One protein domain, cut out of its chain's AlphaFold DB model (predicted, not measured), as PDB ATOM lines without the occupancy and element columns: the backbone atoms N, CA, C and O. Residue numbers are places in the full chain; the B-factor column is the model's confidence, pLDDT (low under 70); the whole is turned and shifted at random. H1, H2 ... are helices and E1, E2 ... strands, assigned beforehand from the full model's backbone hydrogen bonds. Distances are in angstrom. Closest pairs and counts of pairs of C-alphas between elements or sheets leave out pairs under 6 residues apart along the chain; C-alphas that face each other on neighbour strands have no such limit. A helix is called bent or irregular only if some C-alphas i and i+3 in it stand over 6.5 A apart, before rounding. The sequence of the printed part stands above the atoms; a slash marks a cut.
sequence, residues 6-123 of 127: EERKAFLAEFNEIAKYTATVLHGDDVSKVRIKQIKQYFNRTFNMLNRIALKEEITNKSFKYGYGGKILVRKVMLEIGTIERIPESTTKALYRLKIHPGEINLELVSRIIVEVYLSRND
ATOM      1  N   GLU A   6     153.143  47.319 265.745       88.31
ATOM      2  CA  GLU A   6     152.047  47.965 265.018       88.31
ATOM      3  C   GLU A   6     151.084  48.670 265.973       88.31
ATOM      4  O   GLU A   6     150.801  49.853 265.787       88.31
ATOM      5  N   GLU A   7     150.676  47.999 267.053       87.25
ATOM      6  CA  GLU A   7     149.862  48.589 268.123       87.25
ATOM      7  C   GLU A   7     150.579  49.776 268.768       87.25
ATOM      8  O   GLU A   7     149.994  50.837 268.987       87.25
ATOM      9  N   ARG A   8     151.887  49.635 269.010       87.44
ATOM     10  CA  ARG A   8     152.706  50.720 269.547       87.44
ATOM     11  C   ARG A   8     152.767  51.906 268.585       87.44
ATOM     12  O   ARG A   8     152.723  53.051 269.029       87.44
ATOM     13  N   LYS A   9     152.889  51.661 267.278       90.25
ATOM     14  CA  LYS A   9     152.905  52.719 266.261       90.25
ATOM     15  C   LYS A   9     151.559  53.442 266.197       90.25
ATOM     16  O   LYS A   9     151.558  54.672 266.169       90.25
ATOM     17  N   ALA A  10     150.453  52.701 266.215       90.31
ATOM     18  CA  ALA A  10     149.103  53.258 266.240       90.31
ATOM     19  C   ALA A  10     148.887  54.126 267.490       90.31
ATOM     20  O   ALA A  10     148.535  55.298 267.369       90.31
ATOM     21  N   PHE A  11     149.241  53.610 268.669       89.50
ATOM     22  CA  PHE A  11     149.166  54.357 269.925       89.50
ATOM     23  C   PHE A  11     149.997  55.644 269.889       89.50
ATOM     24  O   PHE A  11     149.551  56.697 270.338       89.50
ATOM     25  N   LEU A  12     151.219  55.596 269.348       90.88
ATOM     26  CA  LEU A  12     152.062  56.788 269.238       90.88
ATOM     27  C   LEU A  12     151.477  57.830 268.279       90.88
ATOM     28  O   LEU A  12     151.647  59.024 268.525       90.88
ATOM     29  N   ALA A  13     150.822  57.407 267.197       92.88
ATOM     30  CA  ALA A  13     150.137  58.314 266.283       92.88
ATOM     31  C   ALA A  13     148.974  59.022 266.994       92.88
ATOM     32  O   ALA A  13     148.977  60.252 267.056       92.88
ATOM     33  N   GLU A  14     148.087  58.256 267.631       92.44
ATOM     34  CA  GLU A  14     146.953  58.770 268.411       92.44
ATOM     35  C   GLU A  14     147.422  59.719 269.525       92.44
ATOM     36  O   GLU A  14     146.945  60.845 269.662       92.44
ATOM     37  N   PHE A  15     148.457  59.322 270.271       92.94
ATOM     38  CA  PHE A  15     149.076  60.142 271.310       92.94
ATOM     39  C   PHE A  15     149.614  61.473 270.784       92.94
ATOM     40  O   PHE A  15     149.500  62.511 271.440       92.94
ATOM     41  N   ASN A  16     150.249  61.460 269.613       92.69
ATOM     42  CA  ASN A  16     150.778  62.676 269.015       92.69
ATOM     43  C   ASN A  16     149.659  63.618 268.570       92.69
ATOM     44  O   ASN A  16     149.796  64.829 268.760       92.69
ATOM     45  N   GLU A  17     148.591  63.067 268.000       94.62
ATOM     46  CA  GLU A  17     147.422  63.809 267.542       94.62
ATOM     47  C   GLU A  17     146.686  64.451 268.715       94.62
ATOM     48  O   GLU A  17     146.552  65.675 268.764       94.62
ATOM     49  N   ILE A  18     146.327  63.665 269.728       95.06
ATOM     50  CA  ILE A  18     145.566  64.176 270.864       95.06
ATOM     51  C   ILE A  18     146.369  65.164 271.711       95.06
ATOM     52  O   ILE A  18     145.822  66.153 272.197       95.06
ATOM     53  N   ALA A  19     147.684  64.972 271.851       93.94
ATOM     54  CA  ALA A  19     148.531  65.936 272.544       93.94
ATOM     55  C   ALA A  19     148.636  67.259 271.776       93.94
ATOM     56  O   ALA A  19     148.719  68.315 272.403       93.94
ATOM     57  N   LYS A  20     148.634  67.219 270.435       94.25
ATOM     58  CA  LYS A  20     148.576  68.429 269.606       94.25
ATOM     59  C   LYS A  20     147.220  69.112 269.765       94.25
ATOM     60  O   LYS A  20     147.209  70.291 270.089       94.25
ATOM     61  N   TYR A  21     146.123  68.368 269.631       94.19
ATOM     62  CA  TYR A  21     144.765  68.875 269.840       94.19
ATOM     63  C   TYR A  21     144.620  69.556 271.205       94.19
ATOM     64  O   TYR A  21     144.237  70.716 271.285       94.19
ATOM     65  N   THR A  22     145.041  68.884 272.277       94.06
ATOM     66  CA  THR A  22     145.008  69.434 273.642       94.06
ATOM     67  C   THR A  22     145.820  70.724 273.756       94.06
ATOM     68  O   THR A  22     145.406  71.671 274.416       94.06
ATOM     69  N   ALA A  23     146.993  70.780 273.117       93.38
ATOM     70  CA  ALA A  23     147.819  71.980 273.112       93.38
ATOM     71  C   ALA A  23     147.132  73.136 272.369       93.38
ATOM     72  O   ALA A  23     147.187  74.262 272.849       93.38
ATOM     73  N   THR A  24     146.477  72.849 271.245       92.88
ATOM     74  CA  THR A  24     145.697  73.822 270.473       92.88
ATOM     75  C   THR A  24     144.496  74.334 271.263       92.88
ATOM     76  O   THR A  24     144.315  75.540 271.357       92.88
ATOM     77  N   VAL A  25     143.740  73.455 271.929       92.25
ATOM     78  CA  VAL A  25     142.620  73.857 272.801       92.25
ATOM     79  C   VAL A  25     143.078  74.832 273.891       92.25
ATOM     80  O   VAL A  25     142.394  75.804 274.183       92.25
ATOM     81  N   LEU A  26     144.253  74.599 274.484       91.56
ATOM     82  CA  LEU A  26     144.752  75.415 275.593       91.56
ATOM     83  C   LEU A  26     145.471  76.704 275.169       91.56
ATOM     84  O   LEU A  26     145.646  77.599 275.995       91.56
ATOM     85  N   HIS A  27     145.970  76.778 273.935       90.94
ATOM     86  CA  HIS A  27     146.904  77.831 273.522       90.94
ATOM     87  C   HIS A  27     146.615  78.454 272.151       90.94
ATOM     88  O   HIS A  27     147.354  79.352 271.749       90.94
ATOM     89  N   GLY A  28     145.580  77.999 271.446       90.69
ATOM     90  CA  GLY A  28     145.255  78.406 270.080       90.69
ATOM     91  C   GLY A  28     146.052  77.662 269.002       90.69
ATOM     92  O   GLY A  28     146.916  76.824 269.283       90.69
ATOM     93  N   ASP A  29     145.749  77.978 267.743       88.81
ATOM     94  CA  ASP A  29     146.279  77.275 266.566       88.81
ATOM     95  C   ASP A  29     147.795  77.443 266.375       88.81
ATOM     96  O   ASP A  29     148.475  76.508 265.944       88.81
ATOM     97  N   ASP A  30     148.355  78.576 266.805       90.75
ATOM     98  CA  ASP A  30     149.783  78.906 266.678       90.75
ATOM     99  C   ASP A  30     150.661  78.295 267.792       90.75
ATOM    100  O   ASP A  30     151.748  78.785 268.126       90.75
ATOM    101  N   VAL A  31     150.207  77.196 268.402       92.19
ATOM    102  CA  VAL A  31     150.904  76.562 269.521       92.19
ATOM    103  C   VAL A  31     152.292  76.042 269.122       92.19
ATOM    104  O   VAL A  31     152.484  75.244 268.202       92.19
ATOM    105  N   SER A  32     153.309  76.462 269.875       94.06
ATOM    106  CA  SER A  32     154.693  76.095 269.576       94.06
ATOM    107  C   SER A  32     154.984  74.605 269.812       94.06
ATOM    108  O   SER A  32     154.443  73.955 270.712       94.06
ATOM    109  N   LYS A  33     155.963  74.061 269.070       93.31
ATOM    110  CA  LYS A  33     156.455  72.677 269.252       93.31
ATOM    111  C   LYS A  33     156.917  72.392 270.686       93.31
ATOM    112  O   LYS A  33     156.756  71.276 271.184       93.31
ATOM    113  N   VAL A  34     157.482  73.396 271.360       95.00
ATOM    114  CA  VAL A  34     157.908  73.293 272.764       95.00
ATOM    115  C   VAL A  34     156.703  73.060 273.669       95.00
ATOM    116  O   VAL A  34     156.757  72.194 274.544       95.00
ATOM    117  N   ARG A  35     155.598  73.773 273.432       93.06
ATOM    118  CA  ARG A  35     154.380  73.617 274.225       93.06
ATOM    119  C   ARG A  35     153.730  72.254 274.010       93.06
ATOM    120  O   ARG A  35     153.412  71.588 274.989       93.06
ATOM    121  N   ILE A  36     153.668  71.770 272.769       94.19
ATOM    122  CA  ILE A  36     153.204  70.404 272.470       94.19
ATOM    123  C   ILE A  36     154.048  69.365 273.228       94.19
ATOM    124  O   ILE A  36     153.516  68.423 273.817       94.19
ATOM    125  N   LYS A  37     155.377  69.540 273.279       95.50
ATOM    126  CA  LYS A  37     156.267  68.652 274.048       95.50
ATOM    127  C   LYS A  37     155.960  68.684 275.549       95.50
ATOM    128  O   LYS A  37     155.995  67.632 276.185       95.50
ATOM    129  N   GLN A  38     155.647  69.850 276.114       94.31
ATOM    130  CA  GLN A  38     155.220  69.966 277.514       94.31
ATOM    131  C   GLN A  38     153.893  69.240 277.761       94.31
ATOM    132  O   GLN A  38     153.801  68.466 278.711       94.31
ATOM    133  N   ILE A  39     152.906  69.399 276.875       94.81
ATOM    134  CA  ILE A  39     151.627  68.682 276.970       94.81
ATOM    135  C   ILE A  39     151.848  67.165 276.958       94.81
ATOM    136  O   ILE A  39     151.352  66.471 277.842       94.81
ATOM    137  N   LYS A  40     152.698  66.637 276.069       96.19
ATOM    138  CA  LYS A  40     153.064  65.205 276.074       96.19
ATOM    139  C   LYS A  40     153.648  64.740 277.413       96.19
ATOM    140  O   LYS A  40     153.379  63.625 277.857       96.19
ATOM    141  N   GLN A  41     154.430  65.582 278.096       95.44
ATOM    142  CA  GLN A  41     154.918  65.263 279.444       95.44
ATOM    143  C   GLN A  41     153.776  65.205 280.467       95.44
ATOM    144  O   GLN A  41     153.813  64.360 281.364       95.44
ATOM    145  N   TYR A  42     152.770  66.071 280.344       95.38
ATOM    146  CA  TYR A  42     151.588  66.058 281.207       95.38
ATOM    147  C   TYR A  42     150.739  64.810 280.972       95.38
ATOM    148  O   TYR A  42     150.330  64.181 281.951       95.38
ATOM    149  N   PHE A  43     150.572  64.389 279.714       96.38
ATOM    150  CA  PHE A  43     149.937  63.115 279.380       96.38
ATOM    151  C   PHE A  43     150.663  61.943 280.023       96.38
ATOM    152  O   PHE A  43     150.053  61.202 280.782       96.38
ATOM    153  N   ASN A  44     151.975  61.808 279.807       94.81
ATOM    154  CA  ASN A  44     152.743  60.696 280.372       94.81
ATOM    155  C   ASN A  44     152.628  60.632 281.901       94.81
ATOM    156  O   ASN A  44     152.463  59.560 282.479       94.81
ATOM    157  N   ARG A  45     152.697  61.783 282.576       95.56
ATOM    158  CA  ARG A  45     152.537  61.870 284.035       95.56
ATOM    159  C   ARG A  45     151.158  61.397 284.489       95.56
ATOM    160  O   ARG A  45     151.066  60.557 285.385       95.56
ATOM    161  N   THR A  46     150.111  61.919 283.857       96.56
ATOM    162  CA  THR A  46     148.717  61.664 284.232       96.56
ATOM    163  C   THR A  46     148.290  60.247 283.858       96.56
ATOM    164  O   THR A  46     147.814  59.526 284.726       96.56
ATOM    165  N   PHE A  47     148.576  59.782 282.641       96.06
ATOM    166  CA  PHE A  47     148.295  58.415 282.190       96.06
ATOM    167  C   PHE A  47     148.981  57.367 283.076       96.06
ATOM    168  O   PHE A  47     148.337  56.440 283.564       96.06
ATOM    169  N   ASN A  48     150.270  57.544 283.390       95.25
ATOM    170  CA  ASN A  48     150.977  56.625 284.287       95.25
ATOM    171  C   ASN A  48     150.446  56.682 285.723       95.25
ATOM    172  O   ASN A  48     150.544  55.704 286.462       95.25
ATOM    173  N   MET A  49     149.962  57.838 286.181       96.81
ATOM    174  CA  MET A  49     149.297  57.941 287.478       96.81
ATOM    175  C   MET A  49     147.978  57.161 287.462       96.81
ATOM    176  O   MET A  49     147.796  56.326 288.343       96.81
ATOM    177  N   LEU A  50     147.114  57.379 286.464       96.31
ATOM    178  CA  LEU A  50     145.817  56.705 286.330       96.31
ATOM    179  C   LEU A  50     145.969  55.183 286.298       96.31
ATOM    180  O   LEU A  50     145.373  54.489 287.114       96.31
ATOM    181  N   ASN A  51     146.866  54.667 285.459       94.75
ATOM    182  CA  ASN A  51     147.129  53.230 285.396       94.75
ATOM    183  C   ASN A  51     147.616  52.657 286.738       94.75
ATOM    184  O   ASN A  51     147.252  51.549 287.108       94.75
ATOM    185  N   ARG A  52     148.402  53.412 287.520       93.88
ATOM    186  CA  ARG A  52     148.856  52.967 288.851       93.88
ATOM    187  C   ARG A  52     147.763  52.994 289.911       93.88
ATOM    188  O   ARG A  52     147.829  52.205 290.851       93.88
ATOM    189  N   ILE A  53     146.824  53.934 289.832       95.12
ATOM    190  CA  ILE A  53     145.716  54.007 290.792       95.12
ATOM    191  C   ILE A  53     144.595  53.028 290.444       95.12
ATOM    192  O   ILE A  53     143.936  52.557 291.357       95.12
ATOM    193  N   ALA A  54     144.434  52.677 289.166       94.25
ATOM    194  CA  ALA A  54     143.444  51.713 288.688       94.25
ATOM    195  C   ALA A  54     143.677  50.285 289.195       94.25
ATOM    196  O   ALA A  54     142.754  49.485 289.242       94.25
ATOM    197  N   LEU A  55     144.905  49.978 289.615       91.69
ATOM    198  CA  LEU A  55     145.270  48.701 290.232       91.69
ATOM    199  C   LEU A  55     144.970  48.648 291.739       91.69
ATOM    200  O   LEU A  55     145.400  47.715 292.411       91.69
ATOM    201  N   LYS A  56     144.326  49.676 292.302       91.56
ATOM    202  CA  LYS A  56     144.069  49.788 293.739       91.56
ATOM    203  C   LYS A  56     142.576  49.818 294.004       91.56
ATOM    204  O   LYS A  56     141.859  50.585 293.372       91.56
ATOM    205  N   GLU A  57     142.150  49.071 295.013       86.50
ATOM    206  CA  GLU A  57     140.778  49.137 295.530       86.50
ATOM    207  C   GLU A  57     140.507  50.487 296.205       86.50
ATOM    208  O   GLU A  57     139.472  51.115 295.983       86.50
ATOM    209  N   GLU A  58     141.488  50.979 296.971       91.56
ATOM    210  CA  GLU A  58     141.410  52.251 297.683       91.56
ATOM    211  C   GLU A  58     142.624  53.141 297.408       91.56
ATOM    212  O   GLU A  58     143.789  52.726 297.354       91.56
ATOM    213  N   ILE A  59     142.349  54.431 297.244       94.62
ATOM    214  CA  ILE A  59     143.314  55.440 296.830       94.62
ATOM    215  C   ILE A  59     143.424  56.488 297.936       94.62
ATOM    216  O   ILE A  59     142.438  56.925 298.517       94.62
ATOM    217  N   THR A  60     144.645  56.943 298.221       94.12
ATOM    218  CA  THR A  60     144.896  58.022 299.188       94.12
ATOM    219  C   THR A  60     145.383  59.280 298.477       94.12
ATOM    220  O   THR A  60     145.814  59.244 297.324       94.12
ATOM    221  N   ASN A  61     145.469  60.393 299.205       92.06
ATOM    222  CA  ASN A  61     146.077  61.633 298.705       92.06
ATOM    223  C   ASN A  61     147.486  61.454 298.099       92.06
ATOM    224  O   ASN A  61     147.889  62.235 297.238       92.06
ATOM    225  N   LYS A  62     148.263  60.456 298.548       94.00
ATOM    226  CA  LYS A  62     149.616  60.201 298.026       94.00
ATOM    227  C   LYS A  62     149.599  59.589 296.626       94.00
ATOM    228  O   LYS A  62     150.557  59.785 295.881       94.00
ATOM    229  N   SER A  63     148.528  58.896 296.254       94.50
ATOM    230  CA  SER A  63     148.392  58.271 294.938       94.50
ATOM    231  C   SER A  63     148.418  59.294 293.797       94.50
ATOM    232  O   SER A  63     148.922  58.996 292.720       94.50
ATOM    233  N   PHE A  64     147.985  60.529 294.064       96.00
ATOM    234  CA  PHE A  64     147.938  61.620 293.088       96.00
ATOM    235  C   PHE A  64     149.270  62.370 292.903       96.00
ATOM    236  O   PHE A  64     149.345  63.322 292.129       96.00
ATOM    237  N   LYS A  65     150.344  61.982 293.614       93.25
ATOM    238  CA  LYS A  65     151.635  62.708 293.649       93.25
ATOM    239  C   LYS A  65     152.212  63.001 292.261       93.25
ATOM    240  O   LYS A  65     152.866  64.026 292.090       93.25
ATOM    241  N   TYR A  66     151.995  62.101 291.307       91.88
ATOM    242  CA  TYR A  66     152.592  62.180 289.976       91.88
ATOM    243  C   TYR A  66     151.679  62.787 288.909       91.88
ATOM    244  O   TYR A  66     152.130  62.929 287.776       91.88
ATOM    245  N   GLY A  67     150.440  63.152 289.246       92.31
ATOM    246  CA  GLY A  67     149.530  63.800 288.307       92.31
ATOM    247  C   GLY A  67     150.002  65.197 287.914       92.31
ATOM    248  O   GLY A  67     150.698  65.882 288.676       92.31
ATOM    249  N   TYR A  68     149.624  65.631 286.712       94.00
ATOM    250  CA  TYR A  68     149.805  67.021 286.304       94.00
ATOM    251  C   TYR A  68     149.092  67.978 287.284       94.00
ATOM    252  O   TYR A  68     148.108  67.608 287.908       94.00
ATOM    253  N   GLY A  69     149.629  69.183 287.510       90.06
ATOM    254  CA  GLY A  69     149.101  70.124 288.516       90.06
ATOM    255  C   GLY A  69     149.415  69.777 289.980       90.06
ATOM    256  O   GLY A  69     149.253  70.621 290.860       90.06
ATOM    257  N   GLY A  70     149.948  68.581 290.248       93.19
ATOM    258  CA  GLY A  70     150.285  68.107 291.589       93.19
ATOM    259  C   GLY A  70     149.093  67.506 292.339       93.19
ATOM    260  O   GLY A  70     147.937  67.654 291.948       93.19
ATOM    261  N   LYS A  71     149.387  66.826 293.459       94.44
ATOM    262  CA  LYS A  71     148.437  65.939 294.160       94.44
ATOM    263  C   LYS A  71     147.097  66.579 294.537       94.44
ATOM    264  O   LYS A  71     146.094  65.882 294.585       94.44
ATOM    265  N   ILE A  72     147.095  67.868 294.887       94.19
ATOM    266  CA  ILE A  72     145.897  68.554 295.391       94.19
ATOM    267  C   ILE A  72     144.978  68.901 294.225       94.19
ATOM    268  O   ILE A  72     143.794  68.578 294.275       94.19
ATOM    269  N   LEU A  73     145.538  69.523 293.186       95.00
ATOM    270  CA  LEU A  73     144.773  70.045 292.064       95.00
ATOM    271  C   LEU A  73     144.192  68.921 291.208       95.00
ATOM    272  O   LEU A  73     142.993  68.915 290.962       95.00
ATOM    273  N   VAL A  74     145.005  67.922 290.849       96.56
ATOM    274  CA  VAL A  74     144.517  66.791 290.045       96.56
ATOM    275  C   VAL A  74     143.417  66.018 290.764       96.56
ATOM    276  O   VAL A  74     142.422  65.661 290.156       96.56
ATOM    277  N   ARG A  75     143.544  65.816 292.082       96.69
ATOM    278  CA  ARG A  75     142.518  65.152 292.890       96.69
ATOM    279  C   ARG A  75     141.223  65.961 292.916       96.69
ATOM    280  O   ARG A  75     140.154  65.373 292.836       96.69
ATOM    281  N   LYS A  76     141.321  67.287 293.070       95.94
ATOM    282  CA  LYS A  76     140.157  68.182 293.060       95.94
ATOM    283  C   LYS A  76     139.425  68.090 291.721       95.94
ATOM    284  O   LYS A  76     138.248  67.766 291.726       95.94
ATOM    285  N   VAL A  77     140.146  68.240 290.610       96.88
ATOM    286  CA  VAL A  77     139.583  68.092 289.260       96.88
ATOM    287  C   VAL A  77     138.947  66.721 289.076       96.88
ATOM    288  O   VAL A  77     137.811  66.623 288.642       96.88
ATOM    289  N   MET A  78     139.647  65.648 289.455       97.06
ATOM    290  CA  MET A  78     139.137  64.285 289.307       97.06
ATOM    291  C   MET A  78     137.851  64.031 290.111       97.06
ATOM    292  O   MET A  78     137.008  63.263 289.642       97.06
ATOM    293  N   LEU A  79     137.696  64.660 291.286       96.56
ATOM    294  CA  LEU A  79     136.442  64.667 292.051       96.56
ATOM    295  C   LEU A  79     135.348  65.454 291.318       96.56
ATOM    296  O   LEU A  79     134.233  64.961 291.200       96.56
ATOM    297  N   GLU A  80     135.668  66.651 290.818       95.62
ATOM    298  CA  GLU A  80     134.724  67.543 290.124       95.62
ATOM    299  C   GLU A  80     134.162  66.903 288.848       95.62
ATOM    300  O   GLU A  80     132.956  66.946 288.623       95.62
ATOM    301  N   ILE A  81     135.003  66.231 288.057       95.12
ATOM    302  CA  ILE A  81     134.565  65.523 286.842       95.12
ATOM    303  C   ILE A  81     134.025  64.107 287.117       95.12
ATOM    304  O   ILE A  81     133.703  63.384 286.177       95.12
ATOM    305  N   GLY A  82     133.963  63.677 288.382       95.06
ATOM    306  CA  GLY A  82     133.352  62.406 288.783       95.06
ATOM    307  C   GLY A  82     134.158  61.139 288.470       95.06
ATOM    308  O   GLY A  82     133.601  60.044 288.489       95.06
ATOM    309  N   THR A  83     135.465  61.249 288.210       95.94
ATOM    310  CA  THR A  83     136.338  60.077 287.948       95.94
ATOM    311  C   THR A  83     136.778  59.354 289.220       95.94
ATOM    312  O   THR A  83     137.150  58.182 289.175       95.94
ATOM    313  N   ILE A  84     136.723  60.036 290.363       96.31
ATOM    314  CA  ILE A  84     136.904  59.452 291.693       96.31
ATOM    315  C   ILE A  84     135.788  59.926 292.617       96.31
ATOM    316  O   ILE A  84     135.217  60.996 292.423       96.31
ATOM    317  N   GLU A  85     135.541  59.167 293.674       95.69
ATOM    318  CA  GLU A  85     134.686  59.568 294.791       95.69
ATOM    319  C   GLU A  85     135.436  59.462 296.108       95.69
ATOM    320  O   GLU A  85     136.370  58.673 296.245       95.69
ATOM    321  N   ARG A  86     135.028  60.270 297.086       94.50
ATOM    322  CA  ARG A  86     135.499  60.142 298.462       94.50
ATOM    323  C   ARG A  86     134.709  59.035 299.157       94.50
ATOM    324  O   ARG A  86     133.489  59.028 299.065       94.50
ATOM    325  N   ILE A  87     135.402  58.170 299.892       93.62
ATOM    326  CA  ILE A  87     134.778  57.151 300.745       93.62
ATOM    327  C   ILE A  87     134.360  57.836 302.061       93.62
ATOM    328  O   ILE A  87     135.240  58.318 302.787       93.62
ATOM    329  N   PRO A  88     133.054  57.978 302.353       85.00
ATOM    330  CA  PRO A  88     132.579  58.761 303.494       85.00
ATOM    331  C   PRO A  88     132.920  58.125 304.848       85.00
ATOM    332  O   PRO A  88     133.142  58.850 305.816       85.00
ATOM    333  N   GLU A  89     133.050  56.801 304.914       84.62
ATOM    334  CA  GLU A  89     133.322  56.050 306.146       84.62
ATOM    335  C   GLU A  89     134.776  56.192 306.639       84.62
ATOM    336  O   GLU A  89     135.106  55.779 307.752       84.62
ATOM    337  N   SER A  90     135.675  56.791 305.846       79.06
ATOM    338  CA  SER A  90     137.083  56.928 306.227       79.06
ATOM    339  C   SER A  90     137.278  58.037 307.276       79.06
ATOM    340  O   SER A  90     137.323  59.226 306.945       79.06
ATOM    341  N   THR A  91     137.429  57.661 308.545       70.44
ATOM    342  CA  THR A  91     137.505  58.600 309.683       70.44
ATOM    343  C   THR A  91     138.912  59.127 309.974       70.44
ATOM    344  O   THR A  91     139.067  60.271 310.394       70.44
ATOM    345  N   THR A  92     139.962  58.340 309.725       76.56
ATOM    346  CA  THR A  92     141.347  58.715 310.084       76.56
ATOM    347  C   THR A  92     142.136  59.358 308.946       76.56
ATOM    348  O   THR A  92     143.014  60.188 309.183       76.56
ATOM    349  N   LYS A  93     141.863  58.981 307.692       84.38
ATOM    350  CA  LYS A  93     142.525  59.517 306.492       84.38
ATOM    351  C   LYS A  93     141.530  59.540 305.347       84.38
ATOM    352  O   LYS A  93     140.823  58.567 305.169       84.38
ATOM    353  N   ALA A  94     141.539  60.603 304.541       89.19
ATOM    354  CA  ALA A  94     140.696  60.672 303.350       89.19
ATOM    355  C   ALA A  94     141.070  59.573 302.342       89.19
ATOM    356  O   ALA A  94     142.184  59.585 301.795       89.19
ATOM    357  N   LEU A  95     140.125  58.665 302.110       94.81
ATOM    358  CA  LEU A  95     140.185  57.620 301.096       94.81
ATOM    359  C   LEU A  95     139.286  57.965 299.909       94.81
ATOM    360  O   LEU A  95     138.295  58.688 300.038       94.81
ATOM    361  N   TYR A  96     139.665  57.446 298.748       95.50
ATOM    362  CA  TYR A  96     138.958  57.638 297.493       95.50
ATOM    363  C   TYR A  96     138.846  56.316 296.747       95.50
ATOM    364  O   TYR A  96     139.746  55.479 296.837       95.50
ATOM    365  N   ARG A  97     137.786  56.179 295.955       94.62
ATOM    366  CA  ARG A  97     137.596  55.076 295.015       94.62
ATOM    367  C   ARG A  97     137.639  55.607 293.588       94.62
ATOM    368  O   ARG A  97     137.153  56.706 293.319       94.62
ATOM    369  N   LEU A  98     138.250  54.842 292.687       95.00
ATOM    370  CA  LEU A  98     138.198  55.120 291.255       95.00
ATOM    371  C   LEU A  98     136.830  54.692 290.716       95.00
ATOM    372  O   LEU A  98     136.415  53.561 290.946       95.00
ATOM    373  N   LYS A  99     136.134  55.595 290.020       94.94
ATOM    374  CA  LYS A  99     134.799  55.335 289.452       94.94
ATOM    375  C   LYS A  99     134.819  54.873 287.999       94.94
ATOM    376  O   LYS A  99     133.767  54.619 287.429       94.94
ATOM    377  N   ILE A 100     136.007  54.804 287.414       92.44
ATOM    378  CA  ILE A 100     136.235  54.359 286.044       92.44
ATOM    379  C   ILE A 100     136.878  52.976 286.073       92.44
ATOM    380  O   ILE A 100     137.730  52.689 286.922       92.44
ATOM    381  N   HIS A 101     136.478  52.123 285.142       90.56
ATOM    382  CA  HIS A 101     137.094  50.821 284.966       90.56
ATOM    383  C   HIS A 101     138.512  50.994 284.385       90.56
ATOM    384  O   HIS A 101     138.728  51.876 283.552       90.56
ATOM    385  N   PRO A 102     139.508  50.161 284.751       89.06
ATOM    386  CA  PRO A 102     140.865  50.279 284.208       89.06
ATOM    387  C   PRO A 102     140.931  50.271 282.671       89.06
ATOM    388  O   PRO A 102     141.768  50.955 282.089       89.06
ATOM    389  N   GLY A 103     140.025  49.538 282.015       88.81
ATOM    390  CA  GLY A 103     139.903  49.497 280.549       88.81
ATOM    391  C   GLY A 103     139.369  50.783 279.902       88.81
ATOM    392  O   GLY A 103     139.492  50.939 278.696       88.81
ATOM    393  N   GLU A 104     138.811  51.711 280.683       90.44
ATOM    394  CA  GLU A 104     138.306  53.009 280.208       90.44
ATOM    395  C   GLU A 104     139.380  54.108 280.258       90.44
ATOM    396  O   GLU A 104     139.142  55.245 279.848       90.44
ATOM    397  N   ILE A 105     140.584  53.796 280.755       94.12
ATOM    398  CA  ILE A 105     141.701  54.742 280.788       94.12
ATOM    399  C   ILE A 105     142.277  54.877 279.379       94.12
ATOM    400  O   ILE A 105     143.220  54.186 278.991       94.12
ATOM    401  N   ASN A 106     141.716  55.815 278.626       94.50
ATOM    402  CA  ASN A 106     142.157  56.186 277.290       94.50
ATOM    403  C   ASN A 106     142.795  57.587 277.275       94.50
ATOM    404  O   ASN A 106     142.866  58.295 278.289       94.50
ATOM    405  N   LEU A 107     143.317  57.982 276.114       94.81
ATOM    406  CA  LEU A 107     143.986  59.270 275.963       94.81
ATOM    407  C   LEU A 107     143.010  60.451 276.064       94.81
ATOM    408  O   LEU A 107     143.400  61.511 276.552       94.81
ATOM    409  N   GLU A 108     141.749  60.274 275.675       95.44
ATOM    410  CA  GLU A 108     140.706  61.300 275.773       95.44
ATOM    411  C   GLU A 108     140.410  61.683 277.225       95.44
ATOM    412  O   GLU A 108     140.442  62.861 277.585       95.44
ATOM    413  N   LEU A 109     140.236  60.693 278.101       95.88
ATOM    414  CA  LEU A 109     140.076  60.924 279.531       95.88
ATOM    415  C   LEU A 109     141.281  61.675 280.117       95.88
ATOM    416  O   LEU A 109     141.123  62.605 280.914       95.88
ATOM    417  N   VAL A 110     142.498  61.284 279.728       96.81
ATOM    418  CA  VAL A 110     143.722  61.961 280.177       96.81
ATOM    419  C   VAL A 110     143.763  63.404 279.691       96.81
ATOM    420  O   VAL A 110     144.120  64.288 280.473       96.81
ATOM    421  N   SER A 111     143.389  63.641 278.433       97.00
ATOM    422  CA  SER A 111     143.268  64.975 277.848       97.00
ATOM    423  C   SER A 111     142.326  65.842 278.675       97.00
ATOM    424  O   SER A 111     142.736  66.896 279.162       97.00
ATOM    425  N   ARG A 112     141.112  65.346 278.946       96.12
ATOM    426  CA  ARG A 112     140.104  66.045 279.749       96.12
ATOM    427  C   ARG A 112     140.647  66.436 281.121       96.12
ATOM    428  O   ARG A 112     140.566  67.598 281.500       96.12
ATOM    429  N   ILE A 113     141.283  65.507 281.839       96.81
ATOM    430  CA  ILE A 113     141.899  65.810 283.142       96.81
ATOM    431  C   ILE A 113     142.976  66.897 283.011       96.81
ATOM    432  O   ILE A 113     143.065  67.777 283.865       96.81
ATOM    433  N   ILE A 114     143.816  66.850 281.973       96.69
ATOM    434  CA  ILE A 114     144.880  67.844 281.770       96.69
ATOM    435  C   ILE A 114     144.305  69.224 281.485       96.69
ATOM    436  O   ILE A 114     144.805  70.187 282.067       96.69
ATOM    437  N   VAL A 115     143.288  69.316 280.626       95.75
ATOM    438  CA  VAL A 115     142.613  70.576 280.300       95.75
ATOM    439  C   VAL A 115     142.030  71.191 281.565       95.75
ATOM    440  O   VAL A 115     142.412  72.298 281.926       95.75
ATOM    441  N   GLU A 116     141.227  70.443 282.314       95.62
ATOM    442  CA  GLU A 116     140.578  70.931 283.538       95.62
ATOM    443  C   GLU A 116     141.590  71.363 284.612       95.62
ATOM    444  O   GLU A 116     141.439  72.397 285.271       95.62
ATOM    445  N   VAL A 117     142.687  70.610 284.765       95.38
ATOM    446  CA  VAL A 117     143.795  70.993 285.652       95.38
ATOM    447  C   VAL A 117     144.489  72.261 285.159       95.38
ATOM    448  O   VAL A 117     144.866  73.100 285.979       95.38
ATOM    449  N   TYR A 118     144.702  72.400 283.850       93.94
ATOM    450  CA  TYR A 118     145.340  73.575 283.269       93.94
ATOM    451  C   TYR A 118     144.477  74.820 283.481       93.94
ATOM    452  O   TYR A 118     144.972  75.816 284.005       93.94
ATOM    453  N   LEU A 119     143.192  74.741 283.140       91.56
ATOM    454  CA  LEU A 119     142.222  75.820 283.302       91.56
ATOM    455  C   LEU A 119     142.123  76.252 284.767       91.56
ATOM    456  O   LEU A 119     142.349  77.417 285.088       91.56
ATOM    457  N   SER A 120     141.966  75.287 285.678       90.94
ATOM    458  CA  SER A 120     141.927  75.546 287.122       90.94
ATOM    459  C   SER A 120     143.220  76.152 287.677       90.94
ATOM    460  O   SER A 120     143.180  76.896 288.651       90.94
ATOM    461  N   ARG A 121     144.388  75.820 287.112       89.94
ATOM    462  CA  ARG A 121     145.678  76.378 287.554       89.94
ATOM    463  C   ARG A 121     145.863  77.830 287.122       89.94
ATOM    464  O   ARG A 121     146.565  78.560 287.816       89.94
ATOM    465  N   ASN A 122     145.317  78.203 285.973       85.81
ATOM    466  CA  ASN A 122     145.487  79.536 285.404       85.81
ATOM    467  C   ASN A 122     144.279  80.449 285.685       85.81
ATOM    468  O   ASN A 122     144.233  81.544 285.140       85.81
ATOM    469  N   ASP A 123     143.322  80.003 286.514       75.12
ATOM    470  CA  ASP A 123     142.044  80.687 286.785       75.12
ATOM    471  C   ASP A 123     141.254  81.051 285.513       75.12
ATOM    472  O   ASP A 123     140.446  81.975 285.481       75.12
TER     473      ASP A 123
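Overview. This is residues 6 to 123 of the 127 residues of an uncharacterized protein of Fluviicola sp (UniProt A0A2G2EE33). The model is a flat helical slab, in which the long helix H2 runs lengthwise and H1 and H5 lie side by side across one side of it. H4 crosses H5 on the side away from H1, the short H3 sits between H2 and H4, and a small hairpin of E1 and E2 lies beyond H4, with its link, residues 87 to 94, at the far end of the slab. The printed part has 118 residues, with five named helices and two named strands in the order H1, H2, H3, H4, E1, E2, H5; the two-stranded sheet is antiparallel, and the class is mostly helix. The whole is compact, with a radius of gyration of the C-alphas of 14.9 A, and its C-alphas span 49 by 38 by 19 A.

Along the chain. H1, residues 6 to 27, begins at C-alpha 6 at (152.047, 47.965, 265.018) and is 31.5 A from first to last C-alpha. H2, residues 33 to 54, is 31.4 A long and ends at C-alpha 54 at (143.444, 51.713, 288.688). H3, residues 63 to 66, is irregular: C-alphas 63 and 66 are 7.6 A apart, against about 5 A in a regular helix. H4, residues 71 to 80, is 14.4 A long. E1, residues 84 to 86, is 6.9 A long, and E2, residues 95 to 98, is 10.3 A long. H5, residues 107 to 121, is 20.7 A long and ends at C-alpha 121 at (145.678, 76.378, 287.554).

Arrangement. H2 and H5 are the hub, touching three other helices each. H1 touches H2 with residues 16 to 23 alone, and H2 touches H1 with residues 35 to 43 alone; the closest C-alphas are those of Ala 23 and Ile 36, 5.6 A apart, and the two run opposite ways at a steep tilt of 64 degrees. H2 touches H5 with residues 42 to 47 alone, closest at the C-alphas of Phe 47 and Val 110, 6.1 A; their lines are only just about perpendicular, at 70.0 degrees. H1 and H5 touch at Thr 22 and Ser 111, whose C-alphas are the closest at 6.4 A, and run the same way at a shallow tilt of 25 degrees. H2 touches H3 with residues 45 to 53 alone, closest at the C-alphas of Met 49 and Tyr 66, 5.9 A. H3 touches H4, closest at the C-alphas of Phe 64 and Lys 71, 4.5 A. H4 and H5 touch, with the C-alphas of Val 74 and Val 117 closest at 6.1 A; they run opposite ways at a steep tilt of 69.7 degrees, only just short of about perpendicular. The closest C-alphas of H4 and E1 are those of Met 78 and Ile 84, 5.8 A apart. E1 and E2 form a hairpin, antiparallel at 153 degrees, with N 85 and O 97 at 3.0 A and N 97 and O 85 at 2.9 A, within hydrogen-bond range. Residues 59 to 60 pair, antiparallel, with residues 95 to 96 of E2. Among the pairs that are apart are H1 and H4, H2 and H4, and H3 and H5. In H1, H2 and H5 every O i to N i+4 pair is within hydrogen-bond range, in H4 5 of 6 are, and H3 is too short for such a pair.

Size, cuts and confidence. The two C-alphas farthest apart are those of Asp 30 and Thr 91, 49.1 A. The printed part has no cut, and none of its links is long. The mean pLDDT of the printed part is 92.8, and no printed residue is under 70.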